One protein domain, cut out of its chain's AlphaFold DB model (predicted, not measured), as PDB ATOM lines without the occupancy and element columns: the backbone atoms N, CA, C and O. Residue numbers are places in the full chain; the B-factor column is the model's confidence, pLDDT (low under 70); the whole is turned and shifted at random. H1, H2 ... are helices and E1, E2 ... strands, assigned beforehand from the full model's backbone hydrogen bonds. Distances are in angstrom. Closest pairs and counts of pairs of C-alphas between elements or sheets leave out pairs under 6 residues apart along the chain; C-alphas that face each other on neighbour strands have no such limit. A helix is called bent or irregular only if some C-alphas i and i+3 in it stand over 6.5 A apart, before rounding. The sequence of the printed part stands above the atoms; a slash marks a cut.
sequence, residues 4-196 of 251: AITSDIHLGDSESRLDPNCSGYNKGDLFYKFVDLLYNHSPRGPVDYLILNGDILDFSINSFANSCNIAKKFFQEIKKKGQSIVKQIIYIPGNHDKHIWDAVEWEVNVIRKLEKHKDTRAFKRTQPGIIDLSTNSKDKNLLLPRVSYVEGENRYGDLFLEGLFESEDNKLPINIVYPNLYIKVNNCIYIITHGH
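This is residues 4 to 196 of the 251 residues of the protein "Metallophos domain-containing protein" of Candidatus Hydrogenedentes bacterium (UniProt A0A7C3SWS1). A parallel sheet E1, E2, E3, E5 stands in the core, with H1, H2 and short H4 loosely placed on one side and a small sheet E4, E6, E7 on the other, the two sheets near each other at one end and spreading like a V. H3 runs outward from near E5, and long loops make up much of the rest. The 193 printed residues have, in order, E1, H1, E2, H2, E3, H3, E4, H4, E5, E6 and E7, with 87 residues in these elements, under half; the class is mixed, helices and strands. The second sheet, in the order E4, E6, E7, is mixed. The whole is compact, with a radius of gyration of the C-alphas of 16.9 A and spans of 52 by 40 by 35 A.

E1, residues 4 to 6, begins at C-alpha 4 (42.824, -19.771, -37.798). H1 is residues 29 to 40, 15.7 A long, E2 residues 47 to 53, 15.7 A, and H2 residues 64 to 80, 23.8 A. E3 is residues 86 to 92, 16.5 A. H3, residues 99 to 115, 21.7 A, has a kink of 31 degrees near residue 106 and is only just irregular: C-alphas 109 and 112 are 6.9 A apart. E4 is residues 129 to 132, H4 residues 160 to 164 and E5 residues 174 to 176. E6, residues 180 to 185, and E7, residues 188 to 193, are 16.0 A each; C-alpha 193 is at (46.201, -6.247, -34.911).

E1, H1, E2 and E2, H2, E3 are strand-helix-strand units, parallel neighbour strands with a helix between, both with right-handed crossovers. N 6 and O 51 are 3.0 A apart, N 90 and O 50 2.9 A, and N 91 and O 175 2.8 A, within hydrogen-bond range. H1, H3 and H4 only graze this sheet, with residues 38 to 39, 100 to 104 and 160 to 162; H2 is not on it. H2 and H4 touch, the closest C-alphas being Lys 72 and Leu 164, 4.6 A. H1 and H2 are close but not clearly touching, C-alphas 35 and 78 being closest at 6.4 A. The closest C-alphas of E3 and E6 are Ile 92 and Asn 180, 7.0 A. E4 and E6 are parallel, with N 131 and O 182 at 2.8 A; E6 and E7 form an antiparallel hairpin, with N 183 and O 190 at 2.8 A. Every O i to N i+4 pair is within hydrogen-bond range in H1, but 12 of 13 in H2, 10 of 13 in H3 and 0 of 1 in H4, where 2 of 2 O i to N i+3 pairs are.

The farthest C-alphas, Tyr 25 and Asp 119, are 53.5 A apart. The printed part has no cut. The links E1 to H1, H3 to E4 and E4 to H4 are long. Mean pLDDT of the printed part is 87.2; residues 22 to 28, 42 to 44, 81 to 84, 135 to 140 and 170 are under 70.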
ATOM      1  N   ALA A   4      41.612 -19.503 -38.563       92.44
ATOM      2  CA  ALA A   4      42.824 -19.771 -37.798       92.44
ATOM      3  C   ALA A   4      43.675 -18.498 -37.795       92.44
ATOM      4  O   ALA A   4      43.760 -17.833 -38.824       92.44
ATOM      5  N   ILE A   5      44.271 -18.151 -36.657       94.50
ATOM      6  CA  ILE A   5      45.092 -16.943 -36.502       94.50
ATOM      7  C   ILE A   5      46.425 -17.352 -35.891       94.50
ATOM      8  O   ILE A   5      46.447 -18.129 -34.938       94.50
ATOM      9  N   THR A   6      47.513 -16.836 -36.444       94.75
ATOM     10  CA  THR A   6      48.870 -16.970 -35.909       94.75
ATOM     11  C   THR A   6      49.641 -15.673 -36.154       94.75
ATOM     12  O   THR A   6      49.240 -14.882 -37.005       94.75
ATOM     13  N   SER A   7      50.716 -15.450 -35.412       96.12
ATOM     14  CA  SER A   7      51.579 -14.262 -35.454       96.12
ATOM     15  C   SER A   7      53.015 -14.686 -35.117       96.12
ATOM     16  O   SER A   7      53.208 -15.853 -34.752       96.12
ATOM     17  N   ASP A   8      53.981 -13.780 -35.265       94.94
ATOM     18  CA  ASP A   8      55.361 -13.918 -34.776       94.94
ATOM     19  C   ASP A   8      56.033 -15.225 -35.235       94.94
ATOM     20  O   ASP A   8      56.620 -15.983 -34.457       94.94
ATOM     21  N   ILE A   9      55.908 -15.539 -36.530       94.06
ATOM     22  CA  ILE A   9      56.560 -16.716 -37.125       94.06
ATOM     23  C   ILE A   9      58.036 -16.408 -37.422       94.06
ATOM     24  O   ILE A   9      58.873 -17.305 -37.300       94.06
ATOM     25  N   HIS A  10      58.360 -15.166 -37.794       93.94
ATOM     26  CA  HIS A  10      59.711 -14.684 -38.102       93.94
ATOM     27  C   HIS A  10      60.478 -15.563 -39.109       93.94
ATOM     28  O   HIS A  10      61.643 -15.905 -38.919       93.94
ATOM     29  N   LEU A  11      59.841 -15.967 -40.213       92.56
ATOM     30  CA  LEU A  11      60.500 -16.729 -41.280       92.56
ATOM     31  C   LEU A  11      61.663 -15.919 -41.862       92.56
ATOM     32  O   LEU A  11      61.459 -14.885 -42.500       92.56
ATOM     33  N   GLY A  12      62.883 -16.416 -41.668       87.88
ATOM     34  CA  GLY A  12      64.108 -15.681 -41.976       87.88
ATOM     35  C   GLY A  12      65.025 -15.515 -40.768       87.88
ATOM     36  O   GLY A  12      66.230 -15.375 -40.970       87.88
ATOM     37  N   ASP A  13      64.478 -15.608 -39.556       87.38
ATOM     38  CA  ASP A  13      65.235 -15.736 -38.314       87.38
ATOM     39  C   ASP A  13      65.713 -17.184 -38.120       87.38
ATOM     40  O   ASP A  13      64.941 -18.141 -38.225       87.38
ATOM     41  N   SER A  14      66.991 -17.348 -37.781       81.75
ATOM     42  CA  SER A  14      67.593 -18.627 -37.392       81.75
ATOM     43  C   SER A  14      66.939 -19.282 -36.164       81.75
ATOM     44  O   SER A  14      66.985 -20.512 -36.013       81.75
ATOM     45  N   GLU A  15      66.293 -18.488 -35.308       82.81
ATOM     46  CA  GLU A  15      65.560 -18.955 -34.132       82.81
ATOM     47  C   GLU A  15      64.075 -19.231 -34.402       82.81
ATOM     48  O   GLU A  15      63.394 -19.812 -33.548       82.81
ATOM     49  N   SER A  16      63.584 -18.947 -35.617       86.62
ATOM     50  CA  SER A  16      62.231 -19.320 -36.020       86.62
ATOM     51  C   SER A  16      62.033 -20.830 -35.929       86.62
ATOM     52  O   SER A  16      62.665 -21.641 -36.612       86.62
ATOM     53  N   ARG A  17      61.088 -21.235 -35.080       83.44
ATOM     54  CA  ARG A  17      60.732 -22.648 -34.879       83.44
ATOM     55  C   ARG A  17      59.800 -23.201 -35.949       83.44
ATOM     56  O   ARG A  17      59.586 -24.414 -36.004       83.44
ATOM     57  N   LEU A  18      59.224 -22.315 -36.754       85.00
ATOM     58  CA  LEU A  18      58.300 -22.643 -37.830       85.00
ATOM     59  C   LEU A  18      58.951 -22.517 -39.216       85.00
ATOM     60  O   LEU A  18      58.275 -22.766 -40.213       85.00
ATOM     61  N   ASP A  19      60.252 -22.208 -39.288       82.94
ATOM     62  CA  ASP A  19      61.029 -22.355 -40.517       82.94
ATOM     63  C   ASP A  19      61.149 -23.851 -40.888       82.94
ATOM     64  O   ASP A  19      61.729 -24.638 -40.128       82.94
ATOM     65  N   PRO A  20      60.640 -24.269 -42.065       74.19
ATOM     66  CA  PRO A  20      60.730 -25.656 -42.520       74.19
ATOM     67  C   PRO A  20      62.166 -26.130 -42.820       74.19
ATOM     68  O   PRO A  20      62.381 -27.325 -43.000       74.19
ATOM     69  N   ASN A  21      63.148 -25.227 -42.903       73.06
ATOM     70  CA  ASN A  21      64.555 -25.533 -43.197       73.06
ATOM     71  C   ASN A  21      65.445 -25.649 -41.969       73.06
ATOM     72  O   ASN A  21      66.619 -26.005 -42.098       73.06
ATOM     73  N   CYS A  22      64.931 -25.277 -40.804       67.25
ATOM     74  CA  CYS A  22      65.755 -25.138 -39.627       67.25
ATOM     75  C   CYS A  22      66.306 -26.525 -39.229       67.25
ATOM     76  O   CYS A  22      65.542 -27.457 -38.984       67.25
ATOM     77  N   SER A  23      67.634 -26.690 -39.230       54.62
ATOM     78  CA  SER A  23      68.307 -27.968 -38.950       54.62
ATOM     79  C   SER A  23      68.934 -27.950 -37.551       54.62
ATOM     80  O   SER A  23      69.721 -27.069 -37.222       54.62
ATOM     81  N   GLY A  24      68.546 -28.901 -36.692       56.69
ATOM     82  CA  GLY A  24      69.009 -28.989 -35.300       56.69
ATOM     83  C   GLY A  24      68.033 -29.723 -34.369       56.69
ATOM     84  O   GLY A  24      66.936 -30.107 -34.777       56.69
ATOM     85  N   TYR A  25      68.424 -29.925 -33.103       42.34
ATOM     86  CA  TYR A  25      67.582 -30.561 -32.078       42.34
ATOM     87  C   TYR A  25      66.302 -29.722 -31.855       42.34
ATOM     88  O   TYR A  25      66.365 -28.659 -31.242       42.34
ATOM     89  N   ASN A  26      65.151 -30.231 -32.326       51.84
ATOM     90  CA  ASN A  26      63.775 -29.680 -32.251       51.84
ATOM     91  C   ASN A  26      63.256 -28.809 -33.418       51.84
ATOM     92  O   ASN A  26      62.213 -28.170 -33.261       51.84
ATOM     93  N   LYS A  27      63.915 -28.761 -34.578       56.88
ATOM     94  CA  LYS A  27      63.616 -27.770 -35.631       56.88
ATOM     95  C   LYS A  27      63.065 -28.447 -36.917       56.88
ATOM     96  O   LYS A  27      63.592 -29.465 -37.350       56.88
ATOM     97  N   GLY A  28      61.921 -27.954 -37.425       60.00
ATOM     98  CA  GLY A  28      61.104 -28.522 -38.523       60.00
ATOM     99  C   GLY A  28      59.798 -29.216 -38.079       60.00
ATOM    100  O   GLY A  28      58.728 -28.971 -38.638       60.00
ATOM    101  N   ASP A  29      59.838 -30.013 -37.007       73.44
ATOM    102  CA  ASP A  29      58.667 -30.761 -36.509       73.44
ATOM    103  C   ASP A  29      57.503 -29.863 -36.076       73.44
ATOM    104  O   ASP A  29      56.340 -30.242 -36.209       73.44
ATOM    105  N   LEU A  30      57.794 -28.683 -35.521       83.56
ATOM    106  CA  LEU A  30      56.760 -27.745 -35.075       83.56
ATOM    107  C   LEU A  30      55.973 -27.169 -36.249       83.56
ATOM    108  O   LEU A  30      54.758 -27.020 -36.131       83.56
ATOM    109  N   PHE A  31      56.631 -26.923 -37.382       84.94
ATOM    110  CA  PHE A  31      55.951 -26.519 -38.605       84.94
ATOM    111  C   PHE A  31      54.982 -27.609 -39.082       84.94
ATOM    112  O   PHE A  31      53.799 -27.342 -39.288       84.94
ATOM    113  N   TYR A  32      55.436 -28.861 -39.174       83.56
ATOM    114  CA  TYR A  32      54.558 -29.957 -39.592       83.56
ATOM    115  C   TYR A  32      53.440 -30.225 -38.580       83.56
ATOM    116  O   TYR A  32      52.301 -30.435 -38.985       83.56
ATOM    117  N   LYS A  33      53.705 -30.104 -37.271       86.75
ATOM    118  CA  LYS A  33      52.663 -30.137 -36.231       86.75
ATOM    119  C   LYS A  33      51.661 -28.999 -36.389       86.75
ATOM    120  O   LYS A  33      50.477 -29.226 -36.182       86.75
ATOM    121  N   PHE A  34      52.099 -27.797 -36.755       87.19
ATOM    122  CA  PHE A  34      51.210 -26.676 -37.048       87.19
ATOM    123  C   PHE A  34      50.315 -26.981 -38.258       87.19
ATOM    124  O   PHE A  34      49.095 -26.843 -38.166       87.19
ATOM    125  N   VAL A  35      50.885 -27.481 -39.358       84.25
ATOM    126  CA  VAL A  35      50.114 -27.899 -40.542       84.25
ATOM    127  C   VAL A  35      49.129 -29.019 -40.196       84.25
ATOM    128  O   VAL A  35      47.958 -28.955 -40.575       84.25
ATOM    129  N   ASP A  36      49.565 -30.018 -39.432       84.06
ATOM    130  CA  ASP A  36      48.714 -31.116 -38.980       84.06
ATOM    131  C   ASP A  36      47.633 -30.632 -38.010       84.06
ATOM    132  O   ASP A  36      46.510 -31.124 -38.065       84.06
ATOM    133  N   LEU A  37      47.903 -29.641 -37.156       85.25
ATOM    134  CA  LEU A  37      46.886 -29.010 -36.312       85.25
ATOM    135  C   LEU A  37      45.826 -28.316 -37.165       85.25
ATOM    136  O   LEU A  37      44.637 -28.517 -36.907       85.25
ATOM    137  N   LEU A  38      46.225 -27.566 -38.195       83.88
ATOM    138  CA  LEU A  38      45.282 -26.960 -39.135       83.88
ATOM    139  C   LEU A  38      44.449 -28.033 -39.856       83.88
ATOM    140  O   LEU A  38      43.233 -27.879 -39.977       83.88
ATOM    141  N   TYR A  39      45.067 -29.141 -40.280       81.38
ATOM    142  CA  TYR A  39      44.380 -30.271 -40.919       81.38
ATOM    143  C   TYR A  39      43.393 -30.967 -39.964       81.38
ATOM    144  O   TYR A  39      42.217 -31.140 -40.282       81.38
ATOM    145  N   ASN A  40      43.845 -31.310 -38.756       79.06
ATOM    146  CA  ASN A  40      43.082 -32.055 -37.752       79.06
ATOM    147  C   ASN A  40      41.971 -31.228 -37.094       79.06
ATOM    148  O   ASN A  40      41.021 -31.802 -36.567       79.06
ATOM    149  N   HIS A  41      42.051 -29.896 -37.151       73.69
ATOM    150  CA  HIS A  41      40.954 -28.991 -36.787       73.69
ATOM    151  C   HIS A  41      40.066 -28.613 -37.990       73.69
ATOM    152  O   HIS A  41      39.055 -27.921 -37.832       73.69
ATOM    153  N   SER A  42      40.356 -29.171 -39.173       67.62
ATOM    154  CA  SER A  42      39.553 -29.084 -40.400       67.62
ATOM    155  C   SER A  42      38.702 -30.333 -40.764       67.62
ATOM    156  O   SER A  42      38.283 -30.444 -41.916       67.62
ATOM    157  N   PRO A  43      38.303 -31.266 -39.862       61.97
ATOM    158  CA  PRO A  43      37.537 -32.460 -40.252       61.97
ATOM    159  C   PRO A  43      36.107 -32.119 -40.704       61.97
ATOM    160  O   PRO A  43      35.420 -32.937 -41.304       61.97
ATOM    161  N   ARG A  44      35.653 -30.882 -40.456       67.12
ATOM    162  CA  ARG A  44      34.400 -30.311 -40.983       67.12
ATOM    163  C   ARG A  44      34.644 -29.434 -42.227       67.12
ATOM    164  O   ARG A  44      33.945 -28.441 -42.425       67.12
ATOM    165  N   GLY A  45      35.699 -29.715 -42.994       80.12
ATOM    166  CA  GLY A  45      36.161 -28.952 -44.164       80.12
ATOM    167  C   GLY A  45      37.296 -27.959 -43.857       80.12
ATOM    168  O   GLY A  45      37.635 -27.773 -42.689       80.12
ATOM    169  N   PRO A  46      37.835 -27.253 -44.861       87.31
ATOM    170  CA  PRO A  46      38.926 -26.291 -44.673       87.31
ATOM    171  C   PRO A  46      38.548 -25.107 -43.771       87.31
ATOM    172  O   PRO A  46      37.362 -24.772 -43.636       87.31
ATOM    173  N   VAL A  47      39.547 -24.447 -43.182       89.06
ATOM    174  CA  VAL A  47      39.411 -23.091 -42.639       89.06
ATOM    175  C   VAL A  47      39.166 -22.103 -43.778       89.06
ATOM    176  O   VAL A  47      39.745 -22.211 -44.861       89.06
ATOM    177  N   ASP A  48      38.264 -21.153 -43.552       89.56
ATOM    178  CA  ASP A  48      37.929 -20.139 -44.549       89.56
ATOM    179  C   ASP A  48      39.069 -19.120 -44.678       89.56
ATOM    180  O   ASP A  48      39.457 -18.784 -45.797       89.56
ATOM    181  N   TYR A  49      39.655 -18.719 -43.543       92.31
ATOM    182  CA  TYR A  49      40.811 -17.828 -43.485       92.31
ATOM    183  C   TYR A  49      41.898 -18.378 -42.562       92.31
ATOM    184  O   TYR A  49      41.628 -18.700 -41.402       92.31
ATOM    185  N   LEU A  50      43.127 -18.438 -43.072       94.38
ATOM    186  CA  LEU A  50      44.332 -18.426 -42.248       94.38
ATOM    187  C   LEU A  50      44.824 -16.979 -42.166       94.38
ATOM    188  O   LEU A  50      45.226 -16.404 -43.176       94.38
ATOM    189  N   ILE A  51      44.744 -16.388 -40.980       96.88
ATOM    190  CA  ILE A  51      45.219 -15.035 -40.708       96.88
ATOM    191  C   ILE A  51      46.652 -15.133 -40.197       96.88
ATOM    192  O   ILE A  51      46.909 -15.746 -39.160       96.88
ATOM    193  N   LEU A  52      47.561 -14.518 -40.939       97.56
ATOM    194  CA  LEU A  52      48.960 -14.345 -40.589       97.56
ATOM    195  C   LEU A  52      49.105 -12.902 -40.079       97.56
ATOM    196  O   LEU A  52      49.111 -11.965 -40.876       97.56
ATOM    197  N   ASN A  53      49.063 -12.729 -38.757       98.19
ATOM    198  CA  ASN A  53      48.908 -11.451 -38.061       98.19
ATOM    199  C   ASN A  53      50.243 -10.896 -37.559       98.19
ATOM    200  O   ASN A  53      50.493 -10.916 -36.364       98.19
ATOM    201  N   GLY A  54      51.058 -10.381 -38.463       97.12
ATOM    202  CA  GLY A  54      52.293  -9.685 -38.139       97.12
ATOM    203  C   GLY A  54      53.489 -10.600 -37.941       97.12
ATOM    204  O   GLY A  54      53.344 -11.762 -37.553       97.12
ATOM    205  N   ASP A  55      54.651 -10.052 -38.291       96.38
ATOM    206  CA  ASP A  55      55.983 -10.629 -38.116       96.38
ATOM    207  C   ASP A  55      56.074 -12.090 -38.569       96.38
ATOM    208  O   ASP A  55      56.520 -13.002 -37.873       96.38
ATOM    209  N   ILE A  56      55.590 -12.335 -39.785       96.75
ATOM    210  CA  ILE A  56      55.553 -13.668 -40.384       96.75
ATOM    211  C   ILE A  56      56.821 -13.915 -41.179       96.75
ATOM    212  O   ILE A  56      57.383 -15.003 -41.098       96.75
ATOM    213  N   LEU A  57      57.258 -12.918 -41.946       95.19
ATOM    214  CA  LEU A  57      58.584 -12.876 -42.546       95.19
ATOM    215  C   LEU A  57      59.450 -11.941 -41.705       95.19
ATOM    216  O   LEU A  57      58.964 -10.946 -41.179       95.19
ATOM    217  N   ASP A  58      60.738 -12.240 -41.591       92.44
ATOM    218  CA  ASP A  58      61.658 -11.333 -40.918       92.44
ATOM    219  C   ASP A  58      62.542 -10.626 -41.939       92.44
ATOM    220  O   ASP A  58      63.489 -11.202 -42.480       92.44
ATOM    221  N   PHE A  59      62.199  -9.376 -42.249       91.44
ATOM    222  CA  PHE A  59      63.038  -8.495 -43.056       91.44
ATOM    223  C   PHE A  59      63.892  -7.562 -42.199       91.44
ATOM    224  O   PHE A  59      64.679  -6.799 -42.760       91.44
ATOM    225  N   SER A  60      63.762  -7.621 -40.869       88.50
ATOM    226  CA  SER A  60      64.515  -6.756 -39.959       88.50
ATOM    227  C   SER A  60      65.863  -7.315 -39.551       88.50
ATOM    228  O   SER A  60      66.690  -6.584 -39.030       88.50
ATOM    229  N   ILE A  61      66.104  -8.600 -39.775       86.38
ATOM    230  CA  ILE A  61      67.401  -9.223 -39.470       86.38
ATOM    231  C   ILE A  61      67.932 -10.074 -40.626       86.38
ATOM    232  O   ILE A  61      69.007 -10.659 -40.533       86.38
ATOM    233  N   ASN A  62      67.181 -10.174 -41.726       86.31
ATOM    234  CA  ASN A  62      67.550 -10.991 -42.872       86.31
ATOM    235  C   ASN A  62      67.179 -10.306 -44.192       86.31
ATOM    236  O   ASN A  62      66.309  -9.437 -44.262       86.31
ATOM    237  N   SER A  63      67.859 -10.707 -45.266       86.56
ATOM    238  CA  SER A  63      67.609 -10.158 -46.595       86.56
ATOM    239  C   SER A  63      66.246 -10.588 -47.133       86.56
ATOM    240  O   SER A  63      65.791 -11.714 -46.915       86.56
ATOM    241  N   PHE A  64      65.640  -9.718 -47.946       88.25
ATOM    242  CA  PHE A  64      64.385 -10.014 -48.641       88.25
ATOM    243  C   PHE A  64      64.449 -11.337 -49.418       88.25
ATOM    244  O   PHE A  64      63.527 -12.145 -49.360       88.25
ATOM    245  N   ALA A  65      65.562 -11.581 -50.121       89.38
ATOM    246  CA  ALA A  65      65.755 -12.790 -50.914       89.38
ATOM    247  C   ALA A  65      65.742 -14.056 -50.043       89.38
ATOM    248  O   ALA A  65      65.038 -15.015 -50.366       89.38
ATOM    249  N   ASN A  66      66.476 -14.060 -48.928       88.06
ATOM    250  CA  ASN A  66      66.541 -15.212 -48.029       88.06
ATOM    251  C   ASN A  66      65.199 -15.473 -47.342       88.06
ATOM    252  O   ASN A  66      64.705 -16.601 -47.393       88.06
ATOM    253  N   SER A  67      64.575 -14.440 -46.771       91.06
ATOM    254  CA  SER A  67      63.289 -14.574 -46.080       91.06
ATOM    255  C   SER A  67      62.183 -15.029 -47.039       91.06
ATOM    256  O   SER A  67      61.420 -15.933 -46.702       91.06
ATOM    257  N   CYS A  68      62.156 -14.538 -48.284       92.19
ATOM    258  CA  CYS A  68      61.245 -15.048 -49.315       92.19
ATOM    259  C   CYS A  68      61.543 -16.502 -49.718       92.19
ATOM    260  O   CYS A  68      60.612 -17.282 -49.903       92.19
ATOM    261  N   ASN A  69      62.814 -16.901 -49.839       90.56
ATOM    262  CA  ASN A  69      63.182 -18.285 -50.168       90.56
ATOM    263  C   ASN A  69      62.770 -19.276 -49.067       90.56
ATOM    264  O   ASN A  69      62.329 -20.387 -49.369       90.56
ATOM    265  N   ILE A  70      62.884 -18.874 -47.799       90.06
ATOM    266  CA  ILE A  70      62.402 -19.649 -46.652       90.06
ATOM    267  C   ILE A  70      60.869 -19.698 -46.659       90.06
ATOM    268  O   ILE A  70      60.284 -20.785 -46.628       90.06
ATOM    269  N   ALA A  71      60.219 -18.537 -46.788       92.25
ATOM    270  CA  ALA A  71      58.765 -18.426 -46.825       92.25
ATOM    271  C   ALA A  71      58.149 -19.249 -47.957       92.25
ATOM    272  O   ALA A  71      57.143 -19.922 -47.748       92.25
ATOM    273  N   LYS A  72      58.782 -19.286 -49.133       91.88
ATOM    274  CA  LYS A  72      58.339 -20.093 -50.273       91.88
ATOM    275  C   LYS A  72      58.049 -21.536 -49.857       91.88
ATOM    276  O   LYS A  72      56.960 -22.033 -50.121       91.88
ATOM    277  N   LYS A  73      58.946 -22.177 -49.103       87.06
ATOM    278  CA  LYS A  73      58.715 -23.545 -48.613       87.06
ATOM    279  C   LYS A  73      57.542 -23.622 -47.638       87.06
ATOM    280  O   LYS A  73      56.711 -24.511 -47.772       87.06
ATOM    281  N   PHE A  74      57.426 -22.676 -46.707       88.88
ATOM    282  CA  PHE A  74      56.302 -22.610 -45.766       88.88
ATOM    283  C   PHE A  74      54.944 -22.534 -46.492       88.88
ATOM    284  O   PHE A  74      54.055 -23.354 -46.251       88.88
ATOM    285  N   PHE A  75      54.796 -21.601 -47.439       90.31
ATOM    286  CA  PHE A  75      53.557 -21.421 -48.205       90.31
ATOM    287  C   PHE A  75      53.263 -22.623 -49.116       90.31
ATOM    288  O   PHE A  75      52.115 -23.065 -49.213       90.31
ATOM    289  N   GLN A  76      54.294 -23.201 -49.733       87.44
ATOM    290  CA  GLN A  76      54.174 -24.425 -50.524       87.44
ATOM    291  C   GLN A  76      53.683 -25.607 -49.686       87.44
ATOM    292  O   GLN A  76      52.780 -26.319 -50.113       87.44
ATOM    293  N   GLU A  77      54.229 -25.814 -48.490       82.81
ATOM    294  CA  GLU A  77      53.842 -26.915 -47.605       82.81
ATOM    295  C   GLU A  77      52.409 -26.762 -47.068       82.81
ATOM    296  O   GLU A  77      51.645 -27.730 -47.090       82.81
ATOM    297  N   ILE A  78      51.987 -25.543 -46.695       83.88
ATOM    298  CA  ILE A  78      50.575 -25.254 -46.374       83.88
ATOM    299  C   ILE A  78      49.668 -25.667 -47.537       83.88
ATOM    300  O   ILE A  78      48.597 -26.245 -47.337       83.88
ATOM    301  N   LYS A  79      50.111 -25.407 -48.770       81.81
ATOM    302  CA  LYS A  79      49.364 -25.744 -49.977       81.81
ATOM    303  C   LYS A  79      49.481 -27.207 -50.407       81.81
ATOM    304  O   LYS A  79      48.554 -27.686 -51.051       81.81
ATOM    305  N   LYS A  80      50.526 -27.963 -50.055       78.12
ATOM    306  CA  LYS A  80      50.662 -29.391 -50.431       78.12
ATOM    307  C   LYS A  80      49.516 -30.253 -49.912       78.12
ATOM    308  O   LYS A  80      49.102 -31.200 -50.572       78.12
ATOM    309  N   LYS A  81      48.938 -29.895 -48.766       68.38
ATOM    310  CA  LYS A  81      47.708 -30.524 -48.255       68.38
ATOM    311  C   LYS A  81      46.434 -30.006 -48.955       68.38
ATOM    312  O   LYS A  81      45.333 -30.466 -48.675       68.38
ATOM    313  N   GLY A  82      46.568 -29.094 -49.912       60.66
ATOM    314  CA  GLY A  82      45.540 -28.575 -50.809       60.66
ATOM    315  C   GLY A  82      44.619 -27.527 -50.185       60.66
ATOM    316  O   GLY A  82      44.743 -27.151 -49.022       60.66
ATOM    317  N   GLN A  83      43.590 -27.132 -50.945       59.25
ATOM    318  CA  GLN A  83      42.427 -26.390 -50.417       59.25
ATOM    319  C   GLN A  83      41.637 -27.189 -49.359       59.25
ATOM    320  O   GLN A  83      40.607 -26.724 -48.881       59.25
ATOM    321  N   SER A  84      42.085 -28.398 -48.998       69.44
ATOM    322  CA  SER A  84      41.474 -29.200 -47.940       69.44
ATOM    323  C   SER A  84      41.710 -28.612 -46.543       69.44
ATOM    324  O   SER A  84      40.896 -28.858 -45.656       69.44
ATOM    325  N   ILE A  85      42.758 -27.788 -46.364       83.69
ATOM    326  CA  ILE A  85      43.065 -27.137 -45.082       83.69
ATOM    327  C   ILE A  85      42.660 -25.670 -45.065       83.69
ATOM    328  O   ILE A  85      41.990 -25.262 -44.128       83.69
ATOM    329  N   VAL A  86      43.046 -24.876 -46.066       89.12
ATOM    330  CA  VAL A  86      42.855 -23.415 -46.074       89.12
ATOM    331  C   VAL A  86      42.262 -22.984 -47.412       89.12
ATOM    332  O   VAL A  86      42.756 -23.390 -48.465       89.12
ATOM    333  N   LYS A  87      41.226 -22.137 -47.388       88.69
ATOM    334  CA  LYS A  87      40.666 -21.544 -48.615       88.69
ATOM    335  C   LYS A  87      41.421 -20.296 -49.059       88.69
ATOM    336  O   LYS A  87      41.700 -20.158 -50.247       88.69
ATOM    337  N   GLN A  88      41.710 -19.388 -48.128       90.44
ATOM    338  CA  GLN A  88      42.382 -18.116 -48.396       90.44
ATOM    339  C   GLN A  88      43.262 -17.701 -47.217       90.44
ATOM    340  O   GLN A  88      43.012 -18.082 -46.070       90.44
ATOM    341  N   ILE A  89      44.268 -16.884 -47.507       94.25
ATOM    342  CA  ILE A  89      45.145 -16.283 -46.506       94.25
ATOM    343  C   ILE A  89      44.795 -14.798 -46.376       94.25
ATOM    344  O   ILE A  89      44.523 -14.124 -47.375       94.25
ATOM    345  N   ILE A  90      44.781 -14.299 -45.142       96.94
ATOM    346  CA  ILE A  90      44.801 -12.864 -44.846       96.94
ATOM    347  C   ILE A  90      46.150 -12.576 -44.209       96.94
ATOM    348  O   ILE A  90      46.451 -13.102 -43.141       96.94
ATOM    349  N   TYR A  91      46.959 -11.768 -44.874       98.12
ATOM    350  CA  TYR A  91      48.259 -11.348 -44.386       98.12
ATOM    351  C   TYR A  91      48.139  -9.934 -43.822       98.12
ATOM    352  O   TYR A  91      47.717  -9.019 -44.533       98.12
ATOM    353  N   ILE A  92      48.505  -9.763 -42.555       98.25
ATOM    354  CA  ILE A  92      48.568  -8.469 -41.879       98.25
ATOM    355  C   ILE A  92      50.038  -8.212 -41.553       98.25
ATOM    356  O   ILE A  92      50.562  -8.907 -40.694       98.25
ATOM    357  N   PRO A  93      50.727  -7.281 -42.232       97.44
ATOM    358  CA  PRO A  93      52.116  -6.977 -41.908       97.44
ATOM    359  C   PRO A  93      52.261  -6.360 -40.512       97.44
ATOM    360  O   PRO A  93      51.483  -5.482 -40.127       97.44
ATOM    361  N   GLY A  94      53.263  -6.832 -39.780       96.00
ATOM    362  CA  GLY A  94      53.765  -6.278 -38.533       96.00
ATOM    363  C   GLY A  94      54.892  -5.287 -38.802       96.00
ATOM    364  O   GLY A  94      54.977  -4.697 -39.882       96.00
ATOM    365  N   ASN A  95      55.750  -5.066 -37.812       94.06
ATOM    366  CA  ASN A  95      56.906  -4.188 -37.963       94.06
ATOM    367  C   ASN A  95      58.062  -4.896 -38.693       94.06
ATOM    368  O   ASN A  95      58.698  -4.256 -39.532       94.06
ATOM    369  N   HIS A  96      58.280  -6.204 -38.485       94.12
ATOM    370  CA  HIS A  96      59.391  -6.938 -39.108       94.12
ATOM    371  C   HIS A  96      59.220  -7.185 -40.607       94.12
ATOM    372  O   HIS A  96      60.210  -7.258 -41.339       94.12
ATOM    373  N   ASP A  97      57.979  -7.294 -41.079       95.12
ATOM    374  CA  ASP A  97      57.619  -7.518 -42.482       95.12
ATOM    375  C   ASP A  97      56.816  -6.364 -43.090       95.12
ATOM    376  O   ASP A  97      56.209  -6.511 -44.156       95.12
ATOM    377  N   LYS A  98      56.858  -5.175 -42.477       93.56
ATOM    378  CA  LYS A  98      56.146  -3.984 -42.958       93.56
ATOM    379  C   LYS A  98      56.374  -3.696 -44.447       93.56
ATOM    380  O   LYS A  98      55.463  -3.248 -45.142       93.56
ATOM    381  N   HIS A  99      57.566  -3.983 -44.961       92.62
ATOM    382  CA  HIS A  99      57.900  -3.789 -46.372       92.62
ATOM    383  C   HIS A  99      57.013  -4.582 -47.346       92.62
ATOM    384  O   HIS A  99      56.942  -4.215 -48.516       92.62
ATOM    385  N   ILE A 100      56.298  -5.623 -46.900       95.38
ATOM    386  CA  ILE A 100      55.261  -6.270 -47.719       95.38
ATOM    387  C   ILE A 100      54.176  -5.265 -48.086       95.38
ATOM    388  O   ILE A 100      53.773  -5.201 -49.245       95.38
ATOM    389  N   TRP A 101      53.717  -4.463 -47.123       96.06
ATOM    390  CA  TRP A 101      52.717  -3.436 -47.387       96.06
ATOM    391  C   TRP A 101      53.245  -2.376 -48.355       96.06
ATOM    392  O   TRP A 101      52.569  -2.032 -49.324       96.06
ATOM    393  N   ASP A 102      54.481  -1.925 -48.150       94.44
ATOM    394  CA  ASP A 102      55.115  -0.950 -49.037       94.44
ATOM    395  C   ASP A 102      55.239  -1.506 -50.469       94.44
ATOM    396  O   ASP A 102      54.949  -0.807 -51.439       94.44
ATOM    397  N   ALA A 103      55.600  -2.784 -50.619       95.50
ATOM    398  CA  ALA A 103      55.663  -3.456 -51.914       95.50
ATOM    399  C   ALA A 103      54.283  -3.564 -52.587       95.50
ATOM    400  O   ALA A 103      54.183  -3.334 -53.791       95.50
ATOM    401  N   VAL A 104      53.211  -3.836 -51.830       96.31
ATOM    402  CA  VAL A 104      51.831  -3.804 -52.351       96.31
ATOM    403  C   VAL A 104      51.455  -2.411 -52.840       96.31
ATOM    404  O   VAL A 104      50.868  -2.270 -53.915       96.31
ATOM    405  N   GLU A 105      51.790  -1.375 -52.075       96.12
ATOM    406  CA  GLU A 105      51.539   0.016 -52.446       96.12
ATOM    407  C   GLU A 105      52.256   0.372 -53.757       96.12
ATOM    408  O   GLU A 105      51.622   0.885 -54.685       96.12
ATOM    409  N   TRP A 106      53.533   0.007 -53.896       97.50
ATOM    410  CA  TRP A 106      54.281   0.162 -55.147       97.50
ATOM    411  C   TRP A 106      53.659  -0.616 -56.306       97.50
ATOM    412  O   TRP A 106      53.413  -0.045 -57.374       97.50
ATOM    413  N   GLU A 107      53.370  -1.900 -56.108       96.69
ATOM    414  CA  GLU A 107      52.802  -2.770 -57.133       96.69
ATOM    415  C   GLU A 107      51.471  -2.210 -57.659       96.69
ATOM    416  O   GLU A 107      51.281  -2.020 -58.864       96.69
ATOM    417  N   VAL A 108      50.543  -1.906 -56.753       94.56
ATOM    418  CA  VAL A 108      49.151  -1.588 -57.084       94.56
ATOM    419  C   VAL A 108      48.965  -0.127 -57.492       94.56
ATOM    420  O   VAL A 108      48.118   0.172 -58.347       94.56
ATOM    421  N   ASN A 109      49.699   0.808 -56.885       95.62
ATOM    422  CA  ASN A 109      49.505   2.241 -57.118       95.62
ATOM    423  C   ASN A 109      50.460   2.823 -58.160       95.62
ATOM    424  O   ASN A 109      50.105   3.832 -58.775       95.62
ATOM    425  N   VAL A 110      51.596   2.170 -58.421       97.50
ATOM    426  CA  VAL A 110      52.598   2.647 -59.383       97.50
ATOM    427  C   VAL A 110      52.796   1.645 -60.516       97.50
ATOM    428  O   VAL A 110      52.391   1.931 -61.639       97.50
ATOM    429  N   ILE A 111      53.364   0.470 -60.237       97.38
ATOM    430  CA  ILE A 111      53.869  -0.454 -61.266       97.38
ATOM    431  C   ILE A 111      52.747  -0.883 -62.221       97.38
ATOM    432  O   ILE A 111      52.792  -0.560 -63.406       97.38
ATOM    433  N   ARG A 112      51.663  -1.474 -61.701       94.56
ATOM    434  CA  ARG A 112      50.522  -1.937 -62.516       94.56
ATOM    435  C   ARG A 112      49.796  -0.813 -63.258       94.56
ATOM    436  O   ARG A 112      49.090  -1.063 -64.237       94.56
ATOM    437  N   LYS A 113      49.881   0.429 -62.766       94.62
ATOM    438  CA  LYS A 113      49.303   1.599 -63.447       94.62
ATOM    439  C   LYS A 113      50.144   1.974 -64.654       94.62
ATOM    440  O   LYS A 113      49.588   2.094 -65.744       94.62
ATOM    441  N   LEU A 114      51.458   2.062 -64.467       97.44
ATOM    442  CA  LEU A 114      52.409   2.361 -65.531       97.44
ATOM    443  C   LEU A 114      52.420   1.271 -66.612       97.44
ATOM    444  O   LEU A 114      52.369   1.610 -67.791       97.44
ATOM    445  N   GLU A 115      52.366  -0.013 -66.237       96.62
ATOM    446  CA  GLU A 115      52.244  -1.145 -67.180       96.62
ATOM    447  C   GLU A 115      50.995  -1.054 -68.068       96.62
ATOM    448  O   GLU A 115      50.995  -1.504 -69.210       96.62
ATOM    449  N   LYS A 116      49.920  -0.450 -67.551       95.75
ATOM    450  CA  LYS A 116      48.661  -0.231 -68.277       95.75
ATOM    451  C   LYS A 116      48.578   1.162 -68.911       95.75
ATOM    452  O   LYS A 116      47.495   1.542 -69.354       95.75
ATOM    453  N   HIS A 117      49.678   1.920 -68.922       96.44
ATOM    454  CA  HIS A 117      49.756   3.305 -69.399       96.44
ATOM    455  C   HIS A 117      48.702   4.237 -68.763       96.44
ATOM    456  O   HIS A 117      48.103   5.072 -69.436       96.44
ATOM    457  N   LYS A 118      48.442   4.066 -67.461       96.81
ATOM    458  CA  LYS A 118      47.520   4.891 -66.661       96.81
ATOM    459  C   LYS A 118      48.290   5.738 -65.651       96.81
ATOM    460  O   LYS A 118      49.374   5.349 -65.221       96.81
ATOM    461  N   ASP A 119      47.669   6.825 -65.201       97.81
ATOM    462  CA  ASP A 119      48.198   7.639 -64.107       97.81
ATOM    463  C   ASP A 119      48.372   6.817 -62.824       97.81
ATOM    464  O   ASP A 119      47.547   5.953 -62.474       97.81
ATOM    465  N   THR A 120      49.464   7.102 -62.116       97.31
ATOM    466  CA  THR A 120      49.756   6.524 -60.806       97.31
ATOM    467  C   THR A 120      48.791   7.065 -59.753       97.31
ATOM    468  O   THR A 120      48.074   8.047 -59.954       97.31
ATOM    469  N   ARG A 121      48.731   6.388 -58.608       95.44
ATOM    470  CA  ARG A 121      47.942   6.820 -57.451       95.44
ATOM    471  C   ARG A 121      48.864   7.146 -56.288       95.44
ATOM    472  O   ARG A 121      49.920   6.537 -56.149       95.44
ATOM    473  N   ALA A 122      48.427   8.069 -55.438       95.06
ATOM    474  CA  ALA A 122      49.049   8.270 -54.138       95.06
ATOM    475  C   ALA A 122      48.949   6.993 -53.295       95.06
ATOM    476  O   ALA A 122      48.019   6.194 -53.468       95.06
ATOM    477  N   PHE A 123      49.900   6.827 -52.378       94.19
ATOM    478  CA  PHE A 123      49.876   5.708 -51.455       94.19
ATOM    479  C   PHE A 123      48.743   5.844 -50.441       94.19
ATOM    480  O   PHE A 123      48.500   6.931 -49.920       94.19
ATOM    481  N   LYS A 124      48.045   4.739 -50.164       92.88
ATOM    482  CA  LYS A 124      46.938   4.714 -49.197       92.88
ATOM    483  C   LYS A 124      47.426   4.690 -47.757       92.88
ATOM    484  O   LYS A 124      46.658   5.056 -46.873       92.88
ATOM    485  N   ARG A 125      48.657   4.207 -47.529       92.94
ATOM    486  CA  ARG A 125      49.309   3.993 -46.217       92.94
ATOM    487  C   ARG A 125      48.658   2.957 -45.318       92.94
ATOM    488  O   ARG A 125      49.360   2.256 -44.607       92.94
ATOM    489  N   THR A 126      47.343   2.806 -45.390       94.38
ATOM    490  CA  THR A 126      46.582   1.773 -44.699       94.38
ATOM    491  C   THR A 126      45.482   1.240 -45.614       94.38
ATOM    492  O   THR A 126      44.957   1.933 -46.487       94.38
ATOM    493  N   GLN A 127      45.126  -0.020 -45.418       95.88
ATOM    494  CA  GLN A 127      43.998  -0.686 -46.043       95.88
ATOM    495  C   GLN A 127      43.404  -1.679 -45.037       95.88
ATOM    496  O   GLN A 127      43.794  -2.850 -45.021       95.88
ATOM    497  N   PRO A 128      42.465  -1.239 -44.181       95.19
ATOM    498  CA  PRO A 128      41.845  -2.131 -43.218       95.19
ATOM    499  C   PRO A 128      41.001  -3.191 -43.929       95.19
ATOM    500  O   PRO A 128      40.415  -2.940 -44.989       95.19
ATOM    501  N   GLY A 129      40.922  -4.367 -43.317       95.75
ATOM    502  CA  GLY A 129      40.045  -5.451 -43.738       95.75
ATOM    503  C   GLY A 129      38.844  -5.557 -42.817       95.75
ATOM    504  O   GLY A 129      38.950  -5.273 -41.626       95.75
ATOM    505  N   ILE A 130      37.700  -5.979 -43.348       95.38
ATOM    506  CA  ILE A 130      36.477  -6.162 -42.565       95.38
ATOM    507  C   ILE A 130      35.887  -7.536 -42.872       95.38
ATOM    508  O   ILE A 130      35.650  -7.864 -44.028       95.38
ATOM    509  N   ILE A 131      35.604  -8.323 -41.842       93.94
ATOM    510  CA  ILE A 131      34.770  -9.523 -41.932       93.94
ATOM    511  C   ILE A 131      33.504  -9.255 -41.124       93.94
ATOM    512  O   ILE A 131      33.559  -9.120 -39.902       93.94
ATOM    513  N   ASP A 132      32.353  -9.188 -41.794       91.19
ATOM    514  CA  ASP A 132      31.063  -9.014 -41.124       91.19
ATOM    515  C   ASP A 132      30.337 -10.359 -40.968       91.19
ATOM    516  O   ASP A 132      29.772 -10.908 -41.914       91.19
ATOM    517  N   LEU A 133      30.343 -10.891 -39.744       88.25
ATOM    518  CA  LEU A 133      29.624 -12.106 -39.353       88.25
ATOM    519  C   LEU A 133      28.241 -11.818 -38.756       88.25
ATOM    520  O   LEU A 133      27.518 -12.767 -38.448       88.25
ATOM    521  N   SER A 134      27.874 -10.543 -38.575       78.06
ATOM    522  CA  SER A 134      26.586 -10.123 -38.003       78.06
ATOM    523  C   SER A 134      25.418 -10.307 -38.972       78.06
ATOM    524  O   SER A 134      24.270 -10.437 -38.550       78.06
ATOM    525  N   THR A 135      25.700 -10.369 -40.273       67.25
ATOM    526  CA  THR A 135      24.674 -10.577 -41.293       67.25
ATOM    527  C   THR A 135      24.516 -12.068 -41.614       67.25
ATOM    528  O   THR A 135      25.486 -12.816 -41.757       67.25
ATOM    529  N   ASN A 136      23.272 -12.525 -41.795       61.81
ATOM    530  CA  ASN A 136      22.969 -13.835 -42.397       61.81
ATOM    531  C   ASN A 136      23.237 -13.851 -43.916       61.81
ATOM    532  O   ASN A 136      22.699 -14.698 -44.631       61.81
ATOM    533  N   SER A 137      24.043 -12.908 -44.422       59.16
ATOM    534  CA  SER A 137      24.413 -12.877 -45.828       59.16
ATOM    535  C   SER A 137      25.135 -14.186 -46.172       59.16
ATOM    536  O   SER A 137      25.881 -14.754 -45.366       59.16
ATOM    537  N   LYS A 138      24.864 -14.700 -47.373       57.47
ATOM    538  CA  LYS A 138      25.594 -15.846 -47.925       57.47
ATOM    539  C   LYS A 138      27.052 -15.483 -48.253       57.47
ATOM    540  O   LYS A 138      27.871 -16.386 -48.383       57.47
ATOM    541  N   ASP A 139      27.373 -14.190 -48.272       59.66
ATOM    542  CA  ASP A 139      28.673 -13.610 -48.595       59.66
ATOM    543  C   ASP A 139      29.379 -13.126 -47.322       59.66
ATOM    544  O   ASP A 139      29.685 -11.944 -47.158       59.66
ATOM    545  N   LYS A 140      29.636 -14.050 -46.388       66.56
ATOM    546  CA  LYS A 140      30.500 -13.808 -45.220       66.56
ATOM    547  C   LYS A 140      31.960 -13.754 -45.668       66.56
ATOM    548  O   LYS A 140      32.751 -14.602 -45.279       66.56
ATOM    549  N   ASN A 141      32.298 -12.816 -46.539       83.94
ATOM    550  CA  ASN A 141      33.625 -12.692 -47.120       83.94
ATOM    551  C   ASN A 141      34.355 -11.488 -46.525       83.94
ATOM    552  O   ASN A 141      33.742 -10.552 -46.011       83.94
ATOM    553  N   LEU A 142      35.681 -11.530 -46.606       92.81
ATOM    554  CA  LEU A 142      36.535 -10.373 -46.404       92.81
ATOM    555  C   LEU A 142      36.088  -9.241 -47.336       92.81
ATOM    556  O   LEU A 142      35.918  -9.449 -48.534       92.81
ATOM    557  N   LEU A 143      35.955  -8.047 -46.775       93.56
ATOM    558  CA  LEU A 143      35.762  -6.792 -47.479       93.56
ATOM    559  C   LEU A 143      37.023  -5.946 -47.321       93.56
ATOM    560  O   LEU A 143      37.467  -5.677 -46.204       93.56
ATOM    561  N   LEU A 144      37.554  -5.477 -48.447       93.88
ATOM    562  CA  LEU A 144      38.599  -4.461 -48.505       93.88
ATOM    563  C   LEU A 144      37.980  -3.172 -49.074       93.88
ATOM    564  O   LEU A 144      37.772  -3.070 -50.288       93.88
ATOM    565  N   PRO A 145      37.623  -2.184 -48.229       90.38
ATOM    566  CA  PRO A 145      36.981  -0.959 -48.690       90.38
ATOM    567  C   PRO A 145      37.823  -0.252 -49.754       90.38
ATOM    568  O   PRO A 145      39.024  -0.065 -49.576       90.38
ATOM    569  N   ARG A 146      37.184   0.187 -50.846       88.75
ATOM    570  CA  ARG A 146      37.852   0.886 -51.966       88.75
ATOM    571  C   ARG A 146      38.954   0.050 -52.641       88.75
ATOM    572  O   ARG A 146      39.920   0.600 -53.184       88.75
ATOM    573  N   VAL A 147      38.819  -1.273 -52.606       90.94
ATOM    574  CA  VAL A 147      39.602  -2.220 -53.402       90.94
ATOM    575  C   VAL A 147      38.636  -2.974 -54.307       90.94
ATOM    576  O   VAL A 147      37.570  -3.404 -53.867       90.94
ATOM    577  N   SER A 148      38.993  -3.096 -55.580       88.44
ATOM    578  CA  SER A 148      38.238  -3.887 -56.552       88.44
ATOM    579  C   SER A 148      38.744  -5.326 -56.558       88.44
ATOM    580  O   SER A 148      39.930  -5.558 -56.326       88.44
ATOM    581  N   TYR A 149      37.862  -6.278 -56.856       87.50
ATOM    582  CA  TYR A 149      38.274  -7.650 -57.143       87.50
ATOM    583  C   TYR A 149      39.149  -7.730 -58.394       87.50
ATOM    584  O   TYR A 149      39.163  -6.815 -59.226       87.50
ATOM    585  N   VAL A 150      39.866  -8.847 -58.512       83.75
ATOM    586  CA  VAL A 150      40.569  -9.215 -59.742       83.75
ATOM    587  C   VAL A 150      39.544  -9.326 -60.876       83.75
ATOM    588  O   VAL A 150      38.426  -9.804 -60.678       83.75
ATOM    589  N   GLU A 151      39.892  -8.818 -62.056       83.75
ATOM    590  CA  GLU A 151      38.978  -8.762 -63.198       83.75
ATOM    591  C   GLU A 151      38.499 -10.170 -63.583       83.75
ATOM    592  O   GLU A 151      39.303 -11.049 -63.875       83.75
ATOM    593  N   GLY A 152      37.179 -10.383 -63.562       84.12
ATOM    594  CA  GLY A 152      36.571 -11.686 -63.849       84.12
ATOM    595  C   GLY A 152      36.531 -12.666 -62.670       84.12
ATOM    596  O   GLY A 152      36.011 -13.768 -62.832       84.12
ATOM    597  N   GLU A 153      37.010 -12.282 -61.483       84.31
ATOM    598  CA  GLU A 153      37.054 -13.149 -60.303       84.31
ATOM    599  C   GLU A 153      36.243 -12.597 -59.115       84.31
ATOM    600  O   GLU A 153      35.992 -11.400 -58.997       84.31
ATOM    601  N   ASN A 154      35.854 -13.480 -58.185       82.81
ATOM    602  CA  ASN A 154      35.191 -13.116 -56.922       82.81
ATOM    603  C   ASN A 154      36.170 -13.169 -55.734       82.81
ATOM    604  O   ASN A 154      35.903 -13.808 -54.713       82.81
ATOM    605  N   ARG A 155      37.353 -12.572 -55.905       84.00
ATOM    606  CA  ARG A 155      38.385 -12.474 -54.865       84.00
ATOM    607  C   ARG A 155      39.230 -11.216 -55.032       84.00
ATOM    608  O   ARG A 155      39.346 -10.674 -56.133       84.00
ATOM    609  N   TYR A 156      39.853 -10.785 -53.940       85.88
ATOM    610  CA  TYR A 156      41.041  -9.938 -54.025       85.88
ATOM    611  C   TYR A 156      42.286 -10.819 -54.205       85.88
ATOM    612  O   TYR A 156      42.206 -12.049 -54.169       85.88
ATOM    613  N   GLY A 157      43.435 -10.180 -54.402       80.38
ATOM    614  CA  GLY A 157      44.712 -10.858 -54.588       80.38
ATOM    615  C   GLY A 157      45.284 -10.564 -55.961       80.38
ATOM    616  O   GLY A 157      45.143  -9.439 -56.446       80.38
ATOM    617  N   ASP A 158      45.927 -11.578 -56.543       85.81
ATOM    618  CA  ASP A 158      46.832 -11.408 -57.680       85.81
ATOM    619  C   ASP A 158      47.894 -10.363 -57.328       85.81
ATOM    620  O   ASP A 158      47.998  -9.340 -57.977       85.81
ATOM    621  N   LEU A 159      48.605 -10.560 -56.219       92.38
ATOM    622  CA  LEU A 159      49.699  -9.692 -55.766       92.38
ATOM    623  C   LEU A 159      51.016 -10.457 -55.858       92.38
ATOM    624  O   LEU A 159      51.010 -11.692 -55.873       92.38
ATOM    625  N   PHE A 160      52.143  -9.745 -55.834       92.81
ATOM    626  CA  PHE A 160      53.479 -10.348 -55.932       92.81
ATOM    627  C   PHE A 160      53.704 -11.492 -54.924       92.81
ATOM    628  O   PHE A 160      54.415 -12.452 -55.217       92.81
ATOM    629  N   LEU A 161      53.073 -11.412 -53.746       93.12
ATOM    630  CA  LEU A 161      53.210 -12.394 -52.672       93.12
ATOM    631  C   LEU A 161      52.631 -13.771 -53.044       93.12
ATOM    632  O   LEU A 161      53.083 -14.787 -52.520       93.12
ATOM    633  N   GLU A 162      51.689 -13.841 -53.994       92.50
ATOM    634  CA  GLU A 162      51.215 -15.120 -54.546       92.50
ATOM    635  C   GLU A 162      52.321 -15.847 -55.344       92.50
ATOM    636  O   GLU A 162      52.257 -17.063 -55.519       92.50
ATOM    637  N   GLY A 163      53.398 -15.152 -55.729       91.50
ATOM    638  CA  GLY A 163      54.611 -15.750 -56.298       91.50
ATOM    639  C   GLY A 163      55.409 -16.633 -55.324       91.50
ATOM    640  O   GLY A 163      56.364 -17.293 -55.735       91.50
ATOM    641  N   LEU A 164      55.028 -16.685 -54.039       91.38
ATOM    642  CA  LEU A 164      55.566 -17.653 -53.075       91.38
ATOM    643  C   LEU A 164      55.069 -19.090 -53.329       91.38
ATOM    644  O   LEU A 164      55.623 -20.031 -52.763       91.38
ATOM    645  N   PHE A 165      54.064 -19.295 -54.185       89.69
ATOM    646  CA  PHE A 165      53.626 -20.628 -54.613       89.69
ATOM    647  C   PHE A 165      54.405 -21.120 -55.855       89.69
ATOM    648  O   PHE A 165      55.039 -20.342 -56.560       89.69
ATOM    649  N   GLU A 166      54.423 -22.437 -56.113       81.19
ATOM    650  CA  GLU A 166      55.216 -23.025 -57.220       81.19
ATOM    651  C   GLU A 166      54.678 -22.718 -58.616       81.19
ATOM    652  O   GLU A 166      55.459 -22.652 -59.563       81.19
ATOM    653  N   SER A 167      53.362 -22.576 -58.758       77.12
ATOM    654  CA  SER A 167      52.712 -22.389 -60.051       77.12
ATOM    655  C   SER A 167      51.370 -21.672 -59.919       77.12
ATOM    656  O   SER A 167      50.732 -21.709 -58.863       77.12
ATOM    657  N   GLU A 168      50.926 -21.067 -61.024       71.75
ATOM    658  CA  GLU A 168      49.624 -20.393 -61.151       71.75
ATOM    659  C   GLU A 168      48.449 -21.319 -60.810       71.75
ATOM    660  O   GLU A 168      47.545 -20.935 -60.068       71.75
ATOM    661  N   ASP A 169      48.507 -22.578 -61.249       71.31
ATOM    662  CA  ASP A 169      47.470 -23.583 -60.977       71.31
ATOM    663  C   ASP A 169      47.417 -24.014 -59.500       71.31
ATOM    664  O   ASP A 169      46.481 -24.690 -59.066       71.31
ATOM    665  N   ASN A 170      48.429 -23.637 -58.711       69.88
ATOM    666  CA  ASN A 170      48.606 -24.084 -57.338       69.88
ATOM    667  C   ASN A 170      48.725 -22.931 -56.329       69.88
ATOM    668  O   ASN A 170      49.171 -23.155 -55.205       69.88
ATOM    669  N   LYS A 171      48.293 -21.708 -56.664       82.19
ATOM    670  CA  LYS A 171      48.286 -20.593 -55.701       82.19
ATOM    671  C   LYS A 171      47.061 -20.608 -54.777       82.19
ATOM    672  O   LYS A 171      45.997 -21.142 -55.107       82.19
ATOM    673  N   LEU A 172      47.216 -20.078 -53.563       88.00
ATOM    674  CA  LEU A 172      46.089 -19.666 -52.718       88.00
ATOM    675  C   LEU A 172      45.944 -18.150 -52.812       88.00
ATOM    676  O   LEU A 172      46.966 -17.467 -52.831       88.00
ATOM    677  N   PRO A 173      44.713 -17.613 -52.805       90.50
ATOM    678  CA  PRO A 173      44.519 -16.179 -52.678       90.50
ATOM    679  C   PRO A 173      45.170 -15.665 -51.392       90.50
ATOM    680  O   PRO A 173      44.850 -16.157 -50.301       90.50
ATOM    681  N   ILE A 174      46.050 -14.675 -51.529       93.69
ATOM    682  CA  ILE A 174      46.610 -13.940 -50.394       93.69
ATOM    683  C   ILE A 174      46.047 -12.524 -50.428       93.69
ATOM    684  O   ILE A 174      46.347 -11.729 -51.316       93.69
ATOM    685  N   ASN A 175      45.218 -12.213 -49.438       95.31
ATOM    686  CA  ASN A 175      44.658 -10.884 -49.251       95.31
ATOM    687  C   ASN A 175      45.531 -10.127 -48.253       95.31
ATOM    688  O   ASN A 175      45.771 -10.633 -47.159       95.31
ATOM    689  N   ILE A 176      45.974  -8.921 -48.600       96.56
ATOM    690  CA  ILE A 176      46.814  -8.106 -47.717       96.56
ATOM    691  C   ILE A 176      45.960  -7.007 -47.083       96.56
ATOM    692  O   ILE A 176      45.240  -6.283 -47.770       96.56
ATOM    693  N   VAL A 177      46.027  -6.929 -45.757       96.75
ATOM    694  CA  VAL A 177      45.317  -5.970 -44.904       96.75
ATOM    695  C   VAL A 177      46.346  -5.248 -44.048       96.75
ATOM    696  O   VAL A 177      47.266  -5.880 -43.551       96.75
ATOM    697  N   TYR A 178      46.197  -3.943 -43.836       96.62
ATOM    698  CA  TYR A 178      47.111  -3.200 -42.973       96.62
ATOM    699  C   TYR A 178      46.454  -1.943 -42.372       96.62
ATOM    700  O   TYR A 178      45.718  -1.250 -43.074       96.62
ATOM    701  N   PRO A 179      46.686  -1.598 -41.094       94.50
ATOM    702  CA  PRO A 179      47.379  -2.402 -40.087       94.50
ATOM    703  C   PRO A 179      46.459  -3.418 -39.395       94.50
ATOM    704  O   PRO A 179      46.945  -4.291 -38.690       94.50
ATOM    705  N   ASN A 180      45.134  -3.313 -39.579       95.81
ATOM    706  CA  ASN A 180      44.162  -4.043 -38.764       95.81
ATOM    707  C   ASN A 180      43.087  -4.740 -39.603       95.81
ATOM    708  O   ASN A 180      42.566  -4.183 -40.577       95.81
ATOM    709  N   LEU A 181      42.678  -5.918 -39.138       97.44
ATOM    710  CA  LEU A 181      41.476  -6.615 -39.585       97.44
ATOM    711  C   LEU A 181      40.382  -6.487 -38.520       97.44
ATOM    712  O   LEU A 181      40.576  -6.835 -37.359       97.44
ATOM    713  N   TYR A 182      39.203  -6.042 -38.932       95.88
ATOM    714  CA  TYR A 182      38.033  -5.906 -38.075       95.88
ATOM    715  C   TYR A 182      37.082  -7.078 -38.309       95.88
ATOM    716  O   TYR A 182      36.647  -7.315 -39.434       95.88
ATOM    717  N   ILE A 183      36.720  -7.797 -37.251       94.88
ATOM    718  CA  ILE A 183      35.733  -8.877 -37.299       94.88
ATOM    719  C   ILE A 183      34.505  -8.433 -36.516       94.88
ATOM    720  O   ILE A 183      34.529  -8.329 -35.290       94.88
ATOM    721  N   LYS A 184      33.409  -8.174 -37.225       93.06
ATOM    722  CA  LYS A 184      32.139  -7.786 -36.615       93.06
ATOM    723  C   LYS A 184      31.295  -9.025 -36.343       93.06
ATOM    724  O   LYS A 184      30.990  -9.784 -37.259       93.06
ATOM    725  N   VAL A 185      30.884  -9.221 -35.094       91.00
ATOM    726  CA  VAL A 185      30.015 -10.326 -34.668       91.00
ATOM    727  C   VAL A 185      28.866  -9.741 -33.862       91.00
ATOM    728  O   VAL A 185      29.071  -9.239 -32.758       91.00
ATOM    729  N   ASN A 186      27.647  -9.808 -34.399       87.19
ATOM    730  CA  ASN A 186      26.477  -9.131 -33.828       87.19
ATOM    731  C   ASN A 186      26.767  -7.629 -33.594       87.19
ATOM    732  O   ASN A 186      27.092  -6.918 -34.545       87.19
ATOM    733  N   ASN A 187      26.696  -7.170 -32.339       88.25
ATOM    734  CA  ASN A 187      26.983  -5.789 -31.934       88.25
ATOM    735  C   ASN A 187      28.424  -5.581 -31.434       88.25
ATOM    736  O   ASN A 187      28.742  -4.502 -30.941       88.25
ATOM    737  N   CYS A 188      29.291  -6.590 -31.539       92.75
ATOM    738  CA  CYS A 188      30.685  -6.513 -31.112       92.75
ATOM    739  C   CYS A 188      31.618  -6.374 -32.319       92.75
ATOM    740  O   CYS A 188      31.393  -6.990 -33.364       92.75
ATOM    741  N   ILE A 189      32.694  -5.607 -32.152       93.94
ATOM    742  CA  ILE A 189      33.792  -5.499 -33.115       93.94
ATOM    743  C   ILE A 189      35.052  -6.018 -32.428       93.94
ATOM    744  O   ILE A 189      35.456  -5.492 -31.395       93.94
ATOM    745  N   TYR A 190      35.655  -7.049 -33.009       94.94
ATOM    746  CA  TYR A 190      36.967  -7.553 -32.624       94.94
ATOM    747  C   TYR A 190      38.003  -6.970 -33.578       94.94
ATOM    748  O   TYR A 190      37.785  -6.955 -34.790       94.94
ATOM    749  N   ILE A 191      39.118  -6.496 -33.036       95.69
ATOM    750  CA  ILE A 191      40.232  -5.969 -33.819       95.69
ATOM    751  C   ILE A 191      41.351  -7.001 -33.750       95.69
ATOM    752  O   ILE A 191      41.803  -7.352 -32.664       95.69
ATOM    753  N   ILE A 192      41.767  -7.494 -34.911       97.50
ATOM    754  CA  ILE A 192      42.979  -8.289 -35.072       97.50
ATOM    755  C   ILE A 192      44.064  -7.323 -35.538       97.50
ATOM    756  O   ILE A 192      43.923  -6.676 -36.580       97.50
ATOM    757  N   THR A 193      45.092  -7.179 -34.717       95.81
ATOM    758  CA  THR A 193      46.201  -6.247 -34.911       95.81
ATOM    759  C   THR A 193      47.484  -6.912 -34.437       95.81
ATOM    760  O   THR A 193      47.439  -7.721 -33.508       95.81
ATOM    761  N   HIS A 194      48.610  -6.582 -35.066       95.94
ATOM    762  CA  HIS A 194      49.933  -6.977 -34.573       95.94
ATOM    763  C   HIS A 194      50.282  -6.260 -33.264       95.94
ATOM    764  O   HIS A 194      50.895  -6.825 -32.370       95.94
ATOM    765  N   GLY A 195      49.810  -5.021 -33.107       92.94
ATOM    766  CA  GLY A 195      50.021  -4.241 -31.891       92.94
ATOM    767  C   GLY A 195      51.138  -3.204 -31.986       92.94
ATOM    768  O   GLY A 195      51.184  -2.325 -31.135       92.94
ATOM    769  N   HIS A 196      51.971  -3.213 -33.034       91.19
ATOM    770  CA  HIS A 196      53.070  -2.243 -33.170       91.19
ATOM    771  C   HIS A 196      52.579  -0.791 -33.191       91.19
ATOM    772  O   HIS A 196      53.215   0.085 -32.634       91.19
TER     773      HIS A 196